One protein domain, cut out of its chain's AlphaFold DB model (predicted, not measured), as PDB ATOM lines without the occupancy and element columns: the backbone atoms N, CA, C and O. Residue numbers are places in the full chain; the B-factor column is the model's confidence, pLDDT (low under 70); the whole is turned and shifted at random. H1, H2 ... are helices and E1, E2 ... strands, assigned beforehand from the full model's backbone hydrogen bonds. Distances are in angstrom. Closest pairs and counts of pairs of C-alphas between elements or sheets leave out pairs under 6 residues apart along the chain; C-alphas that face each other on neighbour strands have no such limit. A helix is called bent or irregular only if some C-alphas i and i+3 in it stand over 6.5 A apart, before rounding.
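Overview. This is residues 487 to 550 and 598 to 642 of the 1120 residues of an uncharacterized protein of Streptococcus sp. HMSC062B01 (UniProt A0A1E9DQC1). A curled, twisted sheet, E4 E5 E2 E7 E8, and a smaller sheet, E1 E6 E3, make a long rod, with helix H1 packed along E4 of one and E6 of the other. The printed part has 109 residues with one named helix and eight named strands, in the order E1 E2 E3 H1 E4 E5 E6 E7 E8. Both sheets are antiparallel; the class is mixed, helices and strands. The whole is only just loose, close to compact, with a radius of gyration of the C-alphas of 16.1 A and spans of 59 by 24 by 17 A.

Arrangement. E1, residues 487 to 495, neighbours E6, residues 598 to 608, with N 490 and O 602 within hydrogen-bond range at 2.9 A. E6 bends by 55 degrees at residue 603 and then pairs with E3, residues 508 to 510: N 509 and O 607, 2.9 A. E2, residues 499 to 504, pairs with E5, residues 543 to 550, at N 501 and O 544, 2.8 A, and with E7, residues 618 to 627, at N 504 and O 624, 2.9 A. H1, residues 513 to 531, is irregular, with C-alphas 527 and 530 7.1 A apart; 13 of 15 O i to N i+4 pairs are within hydrogen-bond range. H1 and the five-strand sheet make two layers, a helix on one face of a sheet, at a height of 6.8 A; it runs along E4, residues 533 to 540, at 12 degrees on the local plane, and the closest C-alphas, of Ser 513 and Gly 539, are 4.8 A apart. H1 is also on the three-strand sheet, touching E6 with closest C-alphas Ile 520 and Val 600, 6.4 A. E4 and E5 form a hairpin, N 536 and O 547 at 2.8 A, as do E7 and E8, residues 630 to 640, N 623 and O 635 at 2.9 A.

Along the chain. E1 begins at C-alpha 487 (175.735, 140.921, 233.543). H1 measures 27.1 A, E6 29.3 A, E7 30.4 A and E8 31.7 A; E8 ends at C-alpha 640 (184.628, 124.833, 229.022).

Size, cuts and confidence. The C-alphas farthest apart, of Gly 532 and Lys 615, are 58.6 A apart. Residues 551 to 597 are cut out, with 16.2 A between C-alphas 550 and 598; no link printed whole is long. Confidence is under 70 at residues 610 to 619, 629 and 640 to 642.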
ATOM      1  N   GLN A 487     176.314 139.582 233.720       79.25
ATOM      2  CA  GLN A 487     175.735 140.921 233.543       79.25
ATOM      3  C   GLN A 487     176.187 141.501 232.204       79.25
ATOM      4  O   GLN A 487     177.376 141.486 231.893       79.25
ATOM      5  N   THR A 488     175.252 142.039 231.425       77.75
ATOM      6  CA  THR A 488     175.540 142.739 230.168       77.75
ATOM      7  C   THR A 488     174.798 144.064 230.115       77.75
ATOM      8  O   THR A 488     173.671 144.178 230.589       77.75
ATOM      9  N   THR A 489     175.398 145.081 229.507       79.81
ATOM     10  CA  THR A 489     174.709 146.345 229.232       79.81
ATOM     11  C   THR A 489     174.037 146.267 227.864       79.81
ATOM     12  O   THR A 489     174.663 145.837 226.896       79.81
ATOM     13  N   ALA A 490     172.771 146.667 227.778       79.44
ATOM     14  CA  ALA A 490     172.012 146.718 226.534       79.44
ATOM     15  C   ALA A 490     171.338 148.084 226.379       79.44
ATOM     16  O   ALA A 490     170.784 148.621 227.340       79.44
ATOM     17  N   THR A 491     171.385 148.636 225.167       83.56
ATOM     18  CA  THR A 491     170.685 149.872 224.803       83.56
ATOM     19  C   THR A 491     169.528 149.538 223.869       83.56
ATOM     20  O   THR A 491     169.737 149.001 222.783       83.56
ATOM     21  N   PHE A 492     168.308 149.863 224.287       85.25
ATOM     22  CA  PHE A 492     167.077 149.622 223.547       85.25
ATOM     23  C   PHE A 492     166.534 150.941 222.995       85.25
ATOM     24  O   PHE A 492     166.311 151.877 223.756       85.25
ATOM     25  N   ASN A 493     166.300 151.019 221.684       84.62
ATOM     26  CA  ASN A 493     165.605 152.152 221.066       84.62
ATOM     27  C   ASN A 493     164.110 151.833 221.011       84.62
ATOM     28  O   ASN A 493     163.656 151.137 220.109       84.62
ATOM     29  N   ILE A 494     163.365 152.300 222.007       84.75
ATOM     30  CA  ILE A 494     161.976 151.905 222.248       84.75
ATOM     31  C   ILE A 494     161.039 152.860 221.512       84.75
ATOM     32  O   ILE A 494     161.127 154.077 221.694       84.75
ATOM     33  N   ALA A 495     160.140 152.332 220.681       82.62
ATOM     34  CA  ALA A 495     159.178 153.140 219.933       82.62
ATOM     35  C   ALA A 495     158.184 153.868 220.857       82.62
ATOM     36  O   ALA A 495     157.643 153.293 221.803       82.62
ATOM     37  N   THR A 496     157.874 155.133 220.556       79.88
ATOM     38  CA  THR A 496     156.973 155.956 221.393       79.88
ATOM     39  C   THR A 496     155.482 155.627 221.225       79.88
ATOM     40  O   THR A 496     154.635 156.198 221.917       79.88
ATOM     41  N   SER A 497     155.163 154.668 220.348       77.19
ATOM     42  CA  SER A 497     153.866 153.990 220.220       77.19
ATOM     43  C   SER A 497     153.708 152.763 221.132       77.19
ATOM     44  O   SER A 497     152.637 152.161 221.140       77.19
ATOM     45  N   GLY A 498     154.753 152.383 221.877       80.56
ATOM     46  CA  GLY A 498     154.875 151.086 222.551       80.56
ATOM     47  C   GLY A 498     155.762 150.121 221.757       80.56
ATOM     48  O   GLY A 498     155.868 150.236 220.535       80.56
ATOM     49  N   ASP A 499     156.422 149.195 222.454       86.75
ATOM     50  CA  ASP A 499     157.375 148.242 221.867       86.75
ATOM     51  C   ASP A 499     157.447 146.943 222.690       86.75
ATOM     52  O   ASP A 499     157.073 146.900 223.863       86.75
ATOM     53  N   THR A 500     157.946 145.865 222.089       88.81
ATOM     54  CA  THR A 500     158.236 144.604 222.789       88.81
ATOM     55  C   THR A 500     159.662 144.191 222.493       88.81
ATOM     56  O   THR A 500     159.998 143.909 221.349       88.81
ATOM     57  N   ILE A 501     160.489 144.140 223.529       89.06
ATOM     58  CA  ILE A 501     161.871 143.676 223.466       89.06
ATOM     59  C   ILE A 501     161.868 142.196 223.828       89.06
ATOM     60  O   ILE A 501     161.414 141.830 224.905       89.06
ATOM     61  N   SER A 502     162.391 141.345 222.959       87.69
ATOM     62  CA  SER A 502     162.481 139.896 223.147       87.69
ATOM     63  C   SER A 502     163.938 139.448 223.205       87.69
ATOM     64  O   SER A 502     164.786 139.988 222.495       87.69
ATOM     65  N   LEU A 503     164.217 138.469 224.062       88.88
ATOM     66  CA  LEU A 503     165.479 137.746 224.152       88.88
ATOM     67  C   LEU A 503     165.279 136.349 223.564       88.88
ATOM     68  O   LEU A 503     164.373 135.621 223.964       88.88
ATOM     69  N   SER A 504     166.151 135.977 222.636       84.25
ATOM     70  CA  SER A 504     166.212 134.645 222.037       84.25
ATOM     71  C   SER A 504     167.596 134.040 222.262       84.25
ATOM     72  O   SER A 504     168.592 134.755 222.212       84.25
ATOM     73  N   GLY A 505     167.653 132.742 222.555       80.69
ATOM     74  CA  GLY A 505     168.878 131.998 222.855       80.69
ATOM     75  C   GLY A 505     168.533 130.696 223.578       80.69
ATOM     76  O   GLY A 505     167.660 130.682 224.447       80.69
ATOM     77  N   GLU A 506     169.156 129.584 223.196       79.88
ATOM     78  CA  GLU A 506     168.804 128.264 223.731       79.88
ATOM     79  C   GLU A 506     169.195 128.145 225.217       79.88
ATOM     80  O   GLU A 506     170.369 128.172 225.580       79.88
ATOM     81  N   GLY A 507     168.196 128.054 226.100       73.81
ATOM     82  CA  GLY A 507     168.408 127.962 227.550       73.81
ATOM     83  C   GLY A 507     168.905 129.251 228.220       73.81
ATOM     84  O   GLY A 507     169.368 129.180 229.358       73.81
ATOM     85  N   VAL A 508     168.833 130.404 227.538       85.38
ATOM     86  CA  VAL A 508     169.224 131.723 228.072       85.38
ATOM     87  C   VAL A 508     167.994 132.468 228.598       85.38
ATOM     88  O   VAL A 508     166.996 132.590 227.890       85.38
ATOM     89  N   ALA A 509     168.066 133.001 229.819       85.50
ATOM     90  CA  ALA A 509     166.969 133.728 230.461       85.50
ATOM     91  C   ALA A 509     167.443 135.002 231.179       85.50
ATOM     92  O   ALA A 509     168.609 135.137 231.544       85.50
ATOM     93  N   ILE A 510     166.524 135.942 231.408       86.44
ATOM     94  CA  ILE A 510     166.772 137.170 232.174       86.44
ATOM     95  C   ILE A 510     166.565 136.887 233.664       86.44
ATOM     96  O   ILE A 510     165.442 136.632 234.103       86.44
ATOM     97  N   SER A 511     167.631 136.981 234.459       85.56
ATOM     98  CA  SER A 511     167.615 136.664 235.892       85.56
ATOM     99  C   SER A 511     167.112 137.812 236.778       85.56
ATOM    100  O   SER A 511     166.680 137.575 237.903       85.56
ATOM    101  N   ASN A 512     167.115 139.054 236.281       86.38
ATOM    102  CA  ASN A 512     166.715 140.258 237.026       86.38
ATOM    103  C   ASN A 512     165.625 141.094 236.317       86.38
ATOM    104  O   ASN A 512     165.606 142.323 236.423       86.38
ATOM    105  N   SER A 513     164.705 140.440 235.601       85.62
ATOM    106  CA  SER A 513     163.740 141.088 234.695       85.62
ATOM    107  C   SER A 513     162.871 142.167 235.355       85.62
ATOM    108  O   SER A 513     162.643 143.214 234.752       85.62
ATOM    109  N   GLY A 514     162.440 141.977 236.605       85.88
ATOM    110  CA  GLY A 514     161.653 142.977 237.336       85.88
ATOM    111  C   GLY A 514     162.420 144.281 237.587       85.88
ATOM    112  O   GLY A 514     161.920 145.362 237.288       85.88
ATOM    113  N   ALA A 515     163.665 144.182 238.064       86.50
ATOM    114  CA  ALA A 515     164.502 145.352 238.338       86.50
ATOM    115  C   ALA A 515     164.854 146.115 237.052       86.50
ATOM    116  O   ALA A 515     164.825 147.346 237.027       86.50
ATOM    117  N   VAL A 516     165.139 145.386 235.969       87.88
ATOM    118  CA  VAL A 516     165.431 145.988 234.662       87.88
ATOM    119  C   VAL A 516     164.191 146.675 234.086       87.88
ATOM    120  O   VAL A 516     164.300 147.801 233.612       87.88
ATOM    121  N   ALA A 517     163.005 146.067 234.189       87.31
ATOM    122  CA  ALA A 517     161.757 146.692 233.749       87.31
ATOM    123  C   ALA A 517     161.506 148.032 234.460       87.31
ATOM    124  O   ALA A 517     161.191 149.024 233.803       87.31
ATOM    125  N   SER A 518     161.739 148.098 235.776       87.88
ATOM    126  CA  SER A 518     161.632 149.350 236.536       87.88
ATOM    127  C   SER A 518     162.637 150.414 236.079       87.88
ATOM    128  O   SER A 518     162.279 151.587 235.994       87.88
ATOM    129  N   GLN A 519     163.874 150.029 235.740       88.38
ATOM    130  CA  GLN A 519     164.874 150.959 235.192       88.38
ATOM    131  C   GLN A 519     164.465 151.494 233.817       88.38
ATOM    132  O   GLN A 519     164.582 152.697 233.569       88.38
ATOM    133  N   ILE A 520     163.952 150.622 232.941       88.69
ATOM    134  CA  ILE A 520     163.451 151.027 231.623       88.69
ATOM    135  C   ILE A 520     162.285 152.005 231.794       88.69
ATOM    136  O   ILE A 520     162.287 153.067 231.173       88.69
ATOM    137  N   GLN A 521     161.328 151.692 232.672       90.38
ATOM    138  CA  GLN A 521     160.174 152.550 232.937       90.38
ATOM    139  C   GLN A 521     160.586 153.925 233.466       90.38
ATOM    140  O   GLN A 521     160.130 154.940 232.948       90.38
ATOM    141  N   ALA A 522     161.484 153.978 234.455       88.62
ATOM    142  CA  ALA A 522     161.964 155.237 235.018       88.62
ATOM    143  C   ALA A 522     162.671 156.107 233.963       88.62
ATOM    144  O   ALA A 522     162.405 157.306 233.875       88.62
ATOM    145  N   SER A 523     163.523 155.500 233.126       89.12
ATOM    146  CA  SER A 523     164.229 156.212 232.055       89.12
ATOM    147  C   SER A 523     163.274 156.736 230.978       89.12
ATOM    148  O   SER A 523     163.407 157.884 230.550       89.12
ATOM    149  N   LEU A 524     162.280 155.937 230.571       88.12
ATOM    150  CA  LEU A 524     161.262 156.369 229.612       88.12
ATOM    151  C   LEU A 524     160.381 157.478 230.182       88.12
ATOM    152  O   LEU A 524     160.168 158.471 229.497       88.12
ATOM    153  N   ASN A 525     159.916 157.359 231.427       88.06
ATOM    154  CA  ASN A 525     159.075 158.377 232.064       88.06
ATOM    155  C   ASN A 525     159.810 159.710 232.197       88.06
ATOM    156  O   ASN A 525     159.228 160.757 231.924       88.06
ATOM    157  N   GLN A 526     161.104 159.685 232.526       87.56
ATOM    158  CA  GLN A 526     161.929 160.890 232.550       87.56
ATOM    159  C   GLN A 526     162.018 161.559 231.167       87.56
ATOM    160  O   GLN A 526     161.949 162.783 231.072       87.56
ATOM    161  N   GLN A 527     162.153 160.770 230.095       85.50
ATOM    162  CA  GLN A 527     162.244 161.277 228.721       85.50
ATOM    163  C   GLN A 527     160.879 161.674 228.123       85.50
ATOM    164  O   GLN A 527     160.823 162.549 227.262       85.50
ATOM    165  N   LEU A 528     159.781 161.063 228.578       85.19
ATOM    166  CA  LEU A 528     158.412 161.297 228.099       85.19
ATOM    167  C   LEU A 528     157.661 162.387 228.880       85.19
ATOM    168  O   LEU A 528     156.709 162.956 228.342       85.19
ATOM    169  N   ALA A 529     158.100 162.730 230.098       81.75
ATOM    170  CA  ALA A 529     157.474 163.752 230.942       81.75
ATOM    171  C   ALA A 529     157.224 165.109 230.240       81.75
ATOM    172  O   ALA A 529     156.127 165.645 230.407       81.75
ATOM    173  N   PRO A 530     158.140 165.652 229.402       79.19
ATOM    174  CA  PRO A 530     157.901 166.903 228.671       79.19
ATOM    175  C   PRO A 530     156.742 166.838 227.661       79.19
ATOM    176  O   PRO A 530     156.300 167.874 227.172       79.19
ATOM    177  N   PHE A 531     156.264 165.633 227.335       79.69
ATOM    178  CA  PHE A 531     155.261 165.371 226.304       79.69
ATOM    179  C   PHE A 531     153.911 164.893 226.866       79.69
ATOM    180  O   PHE A 531     153.046 164.491 226.089       79.69
ATOM    181  N   GLY A 532     153.721 164.894 228.193       73.69
ATOM    182  CA  GLY A 532     152.457 164.473 228.821       73.69
ATOM    183  C   GLY A 532     152.132 162.987 228.620       73.69
ATOM    184  O   GLY A 532     150.966 162.614 228.463       73.69
ATOM    185  N   LYS A 533     153.167 162.141 228.573       81.56
ATOM    186  CA  LYS A 533     153.051 160.689 228.411       81.56
ATOM    187  C   LYS A 533     153.789 159.949 229.518       81.56
ATOM    188  O   LYS A 533     154.809 160.423 230.011       81.56
ATOM    189  N   GLU A 534     153.299 158.764 229.852       84.56
ATOM    190  CA  GLU A 534     153.911 157.846 230.810       84.56
ATOM    191  C   GLU A 534     154.000 156.439 230.209       84.56
ATOM    192  O   GLU A 534     153.099 155.987 229.501       84.56
ATOM    193  N   ALA A 535     155.110 155.756 230.467       87.31
ATOM    194  CA  ALA A 535     155.354 154.376 230.103       87.31
ATOM    195  C   ALA A 535     155.025 153.429 231.266       87.31
ATOM    196  O   ALA A 535     155.306 153.708 232.432       87.31
ATOM    197  N   VAL A 536     154.500 152.259 230.919       87.44
ATOM    198  CA  VAL A 536     154.364 151.095 231.795       87.44
ATOM    199  C   VAL A 536     155.187 149.969 231.183       87.44
ATOM    200  O   VAL A 536     154.996 149.627 230.014       87.44
ATOM    201  N   VAL A 537     156.111 149.401 231.959       89.69
ATOM    202  CA  VAL A 537     157.009 148.336 231.499       89.69
ATOM    203  C   VAL A 537     156.825 147.096 232.355       89.69
ATOM    204  O   VAL A 537     156.939 147.143 233.577       89.69
ATOM    205  N   SER A 538     156.590 145.961 231.703       86.94
ATOM    206  CA  SER A 538     156.578 144.650 232.355       86.94
ATOM    207  C   SER A 538     157.766 143.818 231.883       86.94
ATOM    208  O   SER A 538     158.094 143.803 230.696       86.94
ATOM    209  N   GLY A 539     158.444 143.159 232.823       86.06
ATOM    210  CA  GLY A 539     159.572 142.272 232.550       86.06
ATOM    211  C   GLY A 539     159.182 140.805 232.686       86.06
ATOM    212  O   GLY A 539     158.421 140.437 233.576       86.06
ATOM    213  N   SER A 540     159.739 139.968 231.819       86.88
ATOM    214  CA  SER A 540     159.640 138.507 231.859       86.88
ATOM    215  C   SER A 540     161.032 137.886 231.704       86.88
ATOM    216  O   SER A 540     162.000 138.594 231.430       86.88
ATOM    217  N   SER A 541     161.154 136.564 231.844       84.06
ATOM    218  CA  SER A 541     162.424 135.859 231.611       84.06
ATOM    219  C   SER A 541     162.927 135.970 230.166       84.06
ATOM    220  O   SER A 541     164.106 135.730 229.925       84.06
ATOM    221  N   ASN A 542     162.059 136.342 229.219       84.31
ATOM    222  CA  ASN A 542     162.344 136.299 227.783       84.31
ATOM    223  C   ASN A 542     162.233 137.682 227.120       84.31
ATOM    224  O   ASN A 542     162.221 137.772 225.895       84.31
ATOM    225  N   GLY A 543     162.113 138.764 227.895       87.81
ATOM    226  CA  GLY A 543     161.987 140.107 227.339       87.81
ATOM    227  C   GLY A 543     161.163 141.081 228.176       87.81
ATOM    228  O   GLY A 543     160.746 140.774 229.295       87.81
ATOM    229  N   PHE A 544     160.904 142.251 227.598       91.19
ATOM    230  CA  PHE A 544     160.189 143.370 228.203       91.19
ATOM    231  C   PHE A 544     159.082 143.864 227.270       91.19
ATOM    232  O   PHE A 544     159.324 144.078 226.083       91.19
ATOM    233  N   ALA A 545     157.884 144.099 227.803       88.31
ATOM    234  CA  ALA A 545     156.787 144.725 227.069       88.31
ATOM    235  C   ALA A 545     156.566 146.149 227.585       88.31
ATOM    236  O   ALA A 545     156.416 146.355 228.793       88.31
ATOM    237  N   VAL A 546     156.560 147.116 226.667       89.19
ATOM    238  CA  VAL A 546     156.474 148.549 226.953       89.19
ATOM    239  C   VAL A 546     155.220 149.130 226.312       89.19
ATOM    240  O   VAL A 546     155.069 149.099 225.091       89.19
ATOM    241  N   SER A 547     154.368 149.740 227.130       85.75
ATOM    242  CA  SER A 547     153.177 150.470 226.688       85.75
ATOM    243  C   SER A 547     153.281 151.929 227.113       85.75
ATOM    244  O   SER A 547     153.709 152.207 228.228       85.75
ATOM    245  N   ILE A 548     152.903 152.866 226.243       84.94
ATOM    246  CA  ILE A 548     152.942 154.306 226.536       84.94
ATOM    247  C   ILE A 548     151.524 154.871 226.463       84.94
ATOM    248  O   ILE A 548     150.800 154.643 225.493       84.94
ATOM    249  N   HIS A 549     151.134 155.628 227.485       81.88
ATOM    250  CA  HIS A 549     149.804 156.209 227.645       81.88
ATOM    251  C   HIS A 549     149.905 157.715 227.921       81.88
ATOM    252  O   HIS A 549     150.943 158.204 228.360       81.88
ATOM    253  N   ASN A 550     148.838 158.469 227.656       75.50
ATOM    254  CA  ASN A 550     148.787 159.894 227.999       75.50
ATOM    255  C   ASN A 550     148.460 160.055 229.489       75.50
ATOM    256  O   ASN A 550     147.559 159.380 229.991       75.50
ATOM    257  N   LEU A 598     162.925 156.274 221.621       85.00
ATOM    258  CA  LEU A 598     163.750 156.779 222.718       85.00
ATOM    259  C   LEU A 598     164.803 155.734 223.126       85.00
ATOM    260  O   LEU A 598     164.439 154.578 223.361       85.00
ATOM    261  N   PRO A 599     166.093 156.104 223.223       85.69
ATOM    262  CA  PRO A 599     167.139 155.195 223.669       85.69
ATOM    263  C   PRO A 599     167.096 155.008 225.190       85.69
ATOM    264  O   PRO A 599     167.030 155.972 225.958       85.69
ATOM    265  N   VAL A 600     167.207 153.761 225.638       87.25
ATOM    266  CA  VAL A 600     167.263 153.383 227.053       87.25
ATOM    267  C   VAL A 600     168.385 152.380 227.259       87.25
ATOM    268  O   VAL A 600     168.374 151.313 226.657       87.25
ATOM    269  N   THR A 601     169.354 152.707 228.113       85.62
ATOM    270  CA  THR A 601     170.482 151.815 228.426       85.62
ATOM    271  C   THR A 601     170.314 151.220 229.815       85.62
ATOM    272  O   THR A 601     170.169 151.964 230.782       85.62
ATOM    273  N   VAL A 602     170.355 149.892 229.921       85.50
ATOM    274  CA  VAL A 602     170.182 149.151 231.180       85.50
ATOM    275  C   VAL A 602     171.200 148.028 231.323       85.50
ATOM    276  O   VAL A 602     171.755 147.542 230.338       85.50
ATOM    277  N   THR A 603     171.442 147.606 232.565       85.50
ATOM    278  CA  THR A 603     172.285 146.442 232.872       85.50
ATOM    279  C   THR A 603     171.399 145.239 233.162       85.50
ATOM    280  O   THR A 603     170.610 145.248 234.105       85.50
ATOM    281  N   VAL A 604     171.519 144.212 232.326       86.31
ATOM    282  CA  VAL A 604     170.685 143.014 232.331       86.31
ATOM    283  C   VAL A 604     171.487 141.827 232.846       86.31
ATOM    284  O   VAL A 604     172.572 141.536 232.343       86.31
ATOM    285  N   GLY A 605     170.921 141.121 233.820       86.38
ATOM    286  CA  GLY A 605     171.404 139.834 234.291       86.38
ATOM    287  C   GLY A 605     170.864 138.719 233.406       86.38
ATOM    288  O   GLY A 605     169.651 138.589 233.243       86.38
ATOM    289  N   LEU A 606     171.761 137.920 232.845       86.38
ATOM    290  CA  LEU A 606     171.475 136.730 232.057       86.38
ATOM    291  C   LEU A 606     171.879 135.479 232.837       86.38
ATOM    292  O   LEU A 606     172.920 135.470 233.493       86.38
ATOM    293  N   SER A 607     171.081 134.424 232.735       83.56
ATOM    294  CA  SER A 607     171.418 133.074 233.187       83.56
ATOM    295  C   SER A 607     171.380 132.102 232.012       83.56
ATOM    296  O   SER A 607     170.609 132.290 231.069       83.56
ATOM    297  N   TRP A 608     172.229 131.075 232.054       83.88
ATOM    298  CA  TRP A 608     172.298 130.037 231.027       83.88
ATOM    299  C   TRP A 608     172.493 128.666 231.667       83.88
ATOM    300  O   TRP A 608     173.372 128.505 232.509       83.88
ATOM    301  N   SER A 609     171.691 127.683 231.251       72.50
ATOM    302  CA  SER A 609     171.805 126.295 231.710       72.50
ATOM    303  C   SER A 609     172.303 125.393 230.565       72.50
ATOM    304  O   SER A 609     171.494 124.950 229.745       72.50
ATOM    305  N   PRO A 610     173.626 125.149 230.449       67.44
ATOM    306  CA  PRO A 610     174.191 124.283 229.412       67.44
ATOM    307  C   PRO A 610     173.774 122.814 229.601       67.44
ATOM    308  O   PRO A 610     173.733 122.310 230.725       67.44
ATOM    309  N   GLN A 611     173.506 122.094 228.505       60.66
ATOM    310  CA  GLN A 611     173.202 120.658 228.563       60.66
ATOM    311  C   GLN A 611     174.453 119.855 228.954       60.66
ATOM    312  O   GLN A 611     175.514 119.993 228.347       60.66
ATOM    313  N   GLN A 612     174.351 118.975 229.950       56.81
ATOM    314  CA  GLN A 612     175.486 118.136 230.347       56.81
ATOM    315  C   GLN A 612     175.875 117.161 229.226       56.81
ATOM    316  O   GLN A 612     175.036 116.417 228.725       56.81
ATOM    317  N   THR A 613     177.164 117.122 228.866       53.31
ATOM    318  CA  THR A 613     177.701 116.119 227.928       53.31
ATOM    319  C   THR A 613     178.838 115.298 228.555       53.31
ATOM    320  O   THR A 613     179.472 115.702 229.538       53.31
ATOM    321  N   GLU A 614     179.073 114.099 228.013       50.31
ATOM    322  CA  GLU A 614     180.022 113.102 228.543       50.31
ATOM    323  C   GLU A 614     181.500 113.365 228.188       50.31
ATOM    324  O   GLU A 614     182.388 112.699 228.716       50.31
ATOM    325  N   LYS A 615     181.806 114.327 227.308       50.31
ATOM    326  CA  LYS A 615     183.171 114.582 226.803       50.31
ATOM    327  C   LYS A 615     183.677 115.965 227.218       50.31
ATOM    328  O   LYS A 615     182.893 116.808 227.635       50.31
ATOM    329  N   ARG A 616     184.991 116.210 227.070       52.97
ATOM    330  CA  ARG A 616     185.593 117.558 227.142       52.97
ATOM    331  C   ARG A 616     184.912 118.454 226.105       52.97
ATOM    332  O   ARG A 616     185.319 118.463 224.944       52.97
ATOM    333  N   SER A 617     183.844 119.137 226.495       55.34
ATOM    334  CA  SER A 617     183.031 119.926 225.579       55.34
ATOM    335  C   SER A 617     183.200 121.400 225.900       55.34
ATOM    336  O   SER A 617     182.839 121.853 226.987       55.34
ATOM    337  N   TYR A 618     183.731 122.142 224.935       66.38
ATOM    338  CA  TYR A 618     183.426 123.558 224.825       66.38
ATOM    339  C   TYR A 618     181.966 123.668 224.381       66.38
ATOM    340  O   TYR A 618     181.596 123.072 223.369       66.38
ATOM    341  N   GLN A 619     181.145 124.368 225.156       67.31
ATOM    342  CA  GLN A 619     179.764 124.665 224.793       67.31
ATOM    343  C   GLN A 619     179.606 126.167 224.657       67.31
ATOM    344  O   GLN A 619     180.103 126.920 225.494       67.31
ATOM    345  N   GLU A 620     178.910 126.587 223.611       79.94
ATOM    346  CA  GLU A 620     178.661 127.986 223.299       79.94
ATOM    347  C   GLU A 620     177.209 128.141 222.852       79.94
ATOM    348  O   GLU A 620     176.695 127.297 222.117       79.94
ATOM    349  N   VAL A 621     176.561 129.218 223.292       82.56
ATOM    350  CA  VAL A 621     175.230 129.605 222.828       82.56
ATOM    351  C   VAL A 621     175.223 131.069 222.403       82.56
ATOM    352  O   VAL A 621     175.743 131.948 223.098       82.56
ATOM    353  N   ASP A 622     174.611 131.324 221.250       86.12
ATOM    354  CA  ASP A 622     174.314 132.670 220.773       86.12
ATOM    355  C   ASP A 622     173.004 133.156 221.410       86.12
ATOM    356  O   ASP A 622     172.011 132.425 221.448       86.12
ATOM    357  N   TYR A 623     172.979 134.406 221.874       87.94
ATOM    358  CA  TYR A 623     171.743 135.085 222.255       87.94
ATOM    359  C   TYR A 623     171.559 136.382 221.468       87.94
ATOM    360  O   TYR A 623     172.521 137.075 221.127       87.94
ATOM    361  N   GLN A 624     170.307 136.734 221.195       86.69
ATOM    362  CA  GLN A 624     169.933 137.907 220.417       86.69
ATOM    363  C   GLN A 624     168.729 138.618 221.031       86.69
ATOM    364  O   GLN A 624     167.712 138.002 221.358       86.69
ATOM    365  N   TRP A 625     168.854 139.935 221.135       86.12
ATOM    366  CA  TRP A 625     167.797 140.869 221.485       86.12
ATOM    367  C   TRP A 625     167.145 141.413 220.218       86.12
ATOM    368  O   TRP A 625     167.846 141.891 219.322       86.12
ATOM    369  N   ALA A 626     165.819 141.406 220.155       83.50
ATOM    370  CA  ALA A 626     165.055 141.969 219.045       83.50
ATOM    371  C   ALA A 626     163.859 142.771 219.554       83.50
ATOM    372  O   ALA A 626     163.274 142.422 220.577       83.50
ATOM    373  N   ASN A 627     163.484 143.828 218.838       83.62
ATOM    374  CA  ASN A 627     162.237 144.551 219.073       83.62
ATOM    375  C   ASN A 627     161.321 144.507 217.845       83.62
ATOM    376  O   ASN A 627     161.620 143.830 216.858       83.62
ATOM    377  N   SER A 628     160.219 145.259 217.881       74.44
ATOM    378  CA  SER A 628     159.270 145.354 216.762       74.44
ATOM    379  C   SER A 628     159.888 145.859 215.445       74.44
ATOM    380  O   SER A 628     159.318 145.623 214.380       74.44
ATOM    381  N   SER A 629     161.062 146.506 215.490       66.75
ATOM    382  CA  SER A 629     161.794 147.015 214.320       66.75
ATOM    383  C   SER A 629     162.920 146.100 213.808       66.75
ATOM    384  O   SER A 629     163.495 146.382 212.756       66.75
ATOM    385  N   GLY A 630     163.225 144.999 214.508       72.75
ATOM    386  CA  GLY A 630     164.239 144.012 214.117       72.75
ATOM    387  C   GLY A 630     165.271 143.698 215.210       72.75
ATOM    388  O   GLY A 630     165.066 143.970 216.391       72.75
ATOM    389  N   SER A 631     166.393 143.085 214.817       74.25
ATOM    390  CA  SER A 631     167.496 142.734 215.727       74.25
ATOM    391  C   SER A 631     168.200 143.975 216.279       74.25
ATOM    392  O   SER A 631     168.652 144.817 215.508       74.25
ATOM    393  N   ILE A 632     168.390 144.029 217.597       74.31
ATOM    394  CA  ILE A 632     169.011 145.151 218.313       74.31
ATOM    395  C   ILE A 632     170.472 144.850 218.659       74.31
ATOM    396  O   ILE A 632     171.367 145.624 218.332       74.31
ATOM    397  N   ALA A 633     170.720 143.727 219.336       74.75
ATOM    398  CA  ALA A 633     172.036 143.355 219.850       74.75
ATOM    399  C   ALA A 633     172.148 141.832 219.954       74.75
ATOM    400  O   ALA A 633     171.148 141.151 220.154       74.75
ATOM    401  N   SER A 634     173.356 141.289 219.845       80.06
ATOM    402  CA  SER A 634     173.614 139.858 220.042       80.06
ATOM    403  C   SER A 634     174.922 139.647 220.796       80.06
ATOM    404  O   SER A 634     175.772 140.540 220.835       80.06
ATOM    405  N   GLY A 635     175.061 138.486 221.424       80.81
ATOM    406  CA  GLY A 635     176.243 138.093 222.175       80.81
ATOM    407  C   GLY A 635     176.372 136.577 222.268       80.81
ATOM    408  O   GLY A 635     175.500 135.839 221.812       80.81
ATOM    409  N   LYS A 636     177.484 136.129 222.849       83.62
ATOM    410  CA  LYS A 636     177.857 134.719 222.987       83.62
ATOM    411  C   LYS A 636     178.156 134.407 224.445       83.62
ATOM    412  O   LYS A 636     178.903 135.149 225.084       83.62
ATOM    413  N   LEU A 637     177.598 133.315 224.956       79.50
ATOM    414  CA  LEU A 637     177.972 132.729 226.243       79.50
ATOM    415  C   LEU A 637     178.702 131.417 225.974       79.50
ATOM    416  O   LEU A 637     178.265 130.644 225.128       79.50
ATOM    417  N   ALA A 638     179.807 131.169 226.678       74.88
ATOM    418  CA  ALA A 638     180.587 129.950 226.502       74.88
ATOM    419  C   ALA A 638     181.114 129.396 227.829       74.88
ATOM    420  O   ALA A 638     181.524 130.154 228.709       74.88
ATOM    421  N   VAL A 639     181.155 128.066 227.939       71.88
ATOM    422  CA  VAL A 639     181.720 127.332 229.080       71.88
ATOM    423  C   VAL A 639     182.611 126.188 228.589       71.88
ATOM    424  O   VAL A 639     182.334 125.549 227.574       71.88
ATOM    425  N   PHE A 640     183.703 125.928 229.308       64.12
ATOM    426  CA  PHE A 640     184.628 124.833 229.022       64.12
ATOM    427  C   PHE A 640     184.686 123.863 230.209       64.12
ATOM    428  O   PHE A 640     185.128 124.250 231.290       64.12
ATOM    429  N   ASP A 641     184.266 122.607 230.009       61.00
ATOM    430  CA  ASP A 641     184.350 121.554 231.035       61.00
ATOM    431  C   ASP A 641     185.594 120.666 230.839       61.00
ATOM    432  O   ASP A 641     185.687 119.841 229.923       61.00
ATOM    433  N   ALA A 642     186.566 120.820 231.740       56.75
ATOM    434  CA  ALA A 642     187.846 120.114 231.747       56.75
ATOM    435  C   ALA A 642     187.801 118.777 232.525       56.75
ATOM    436  O   ALA A 642     188.655 118.514 233.374       56.75
TER     437      ALA A 642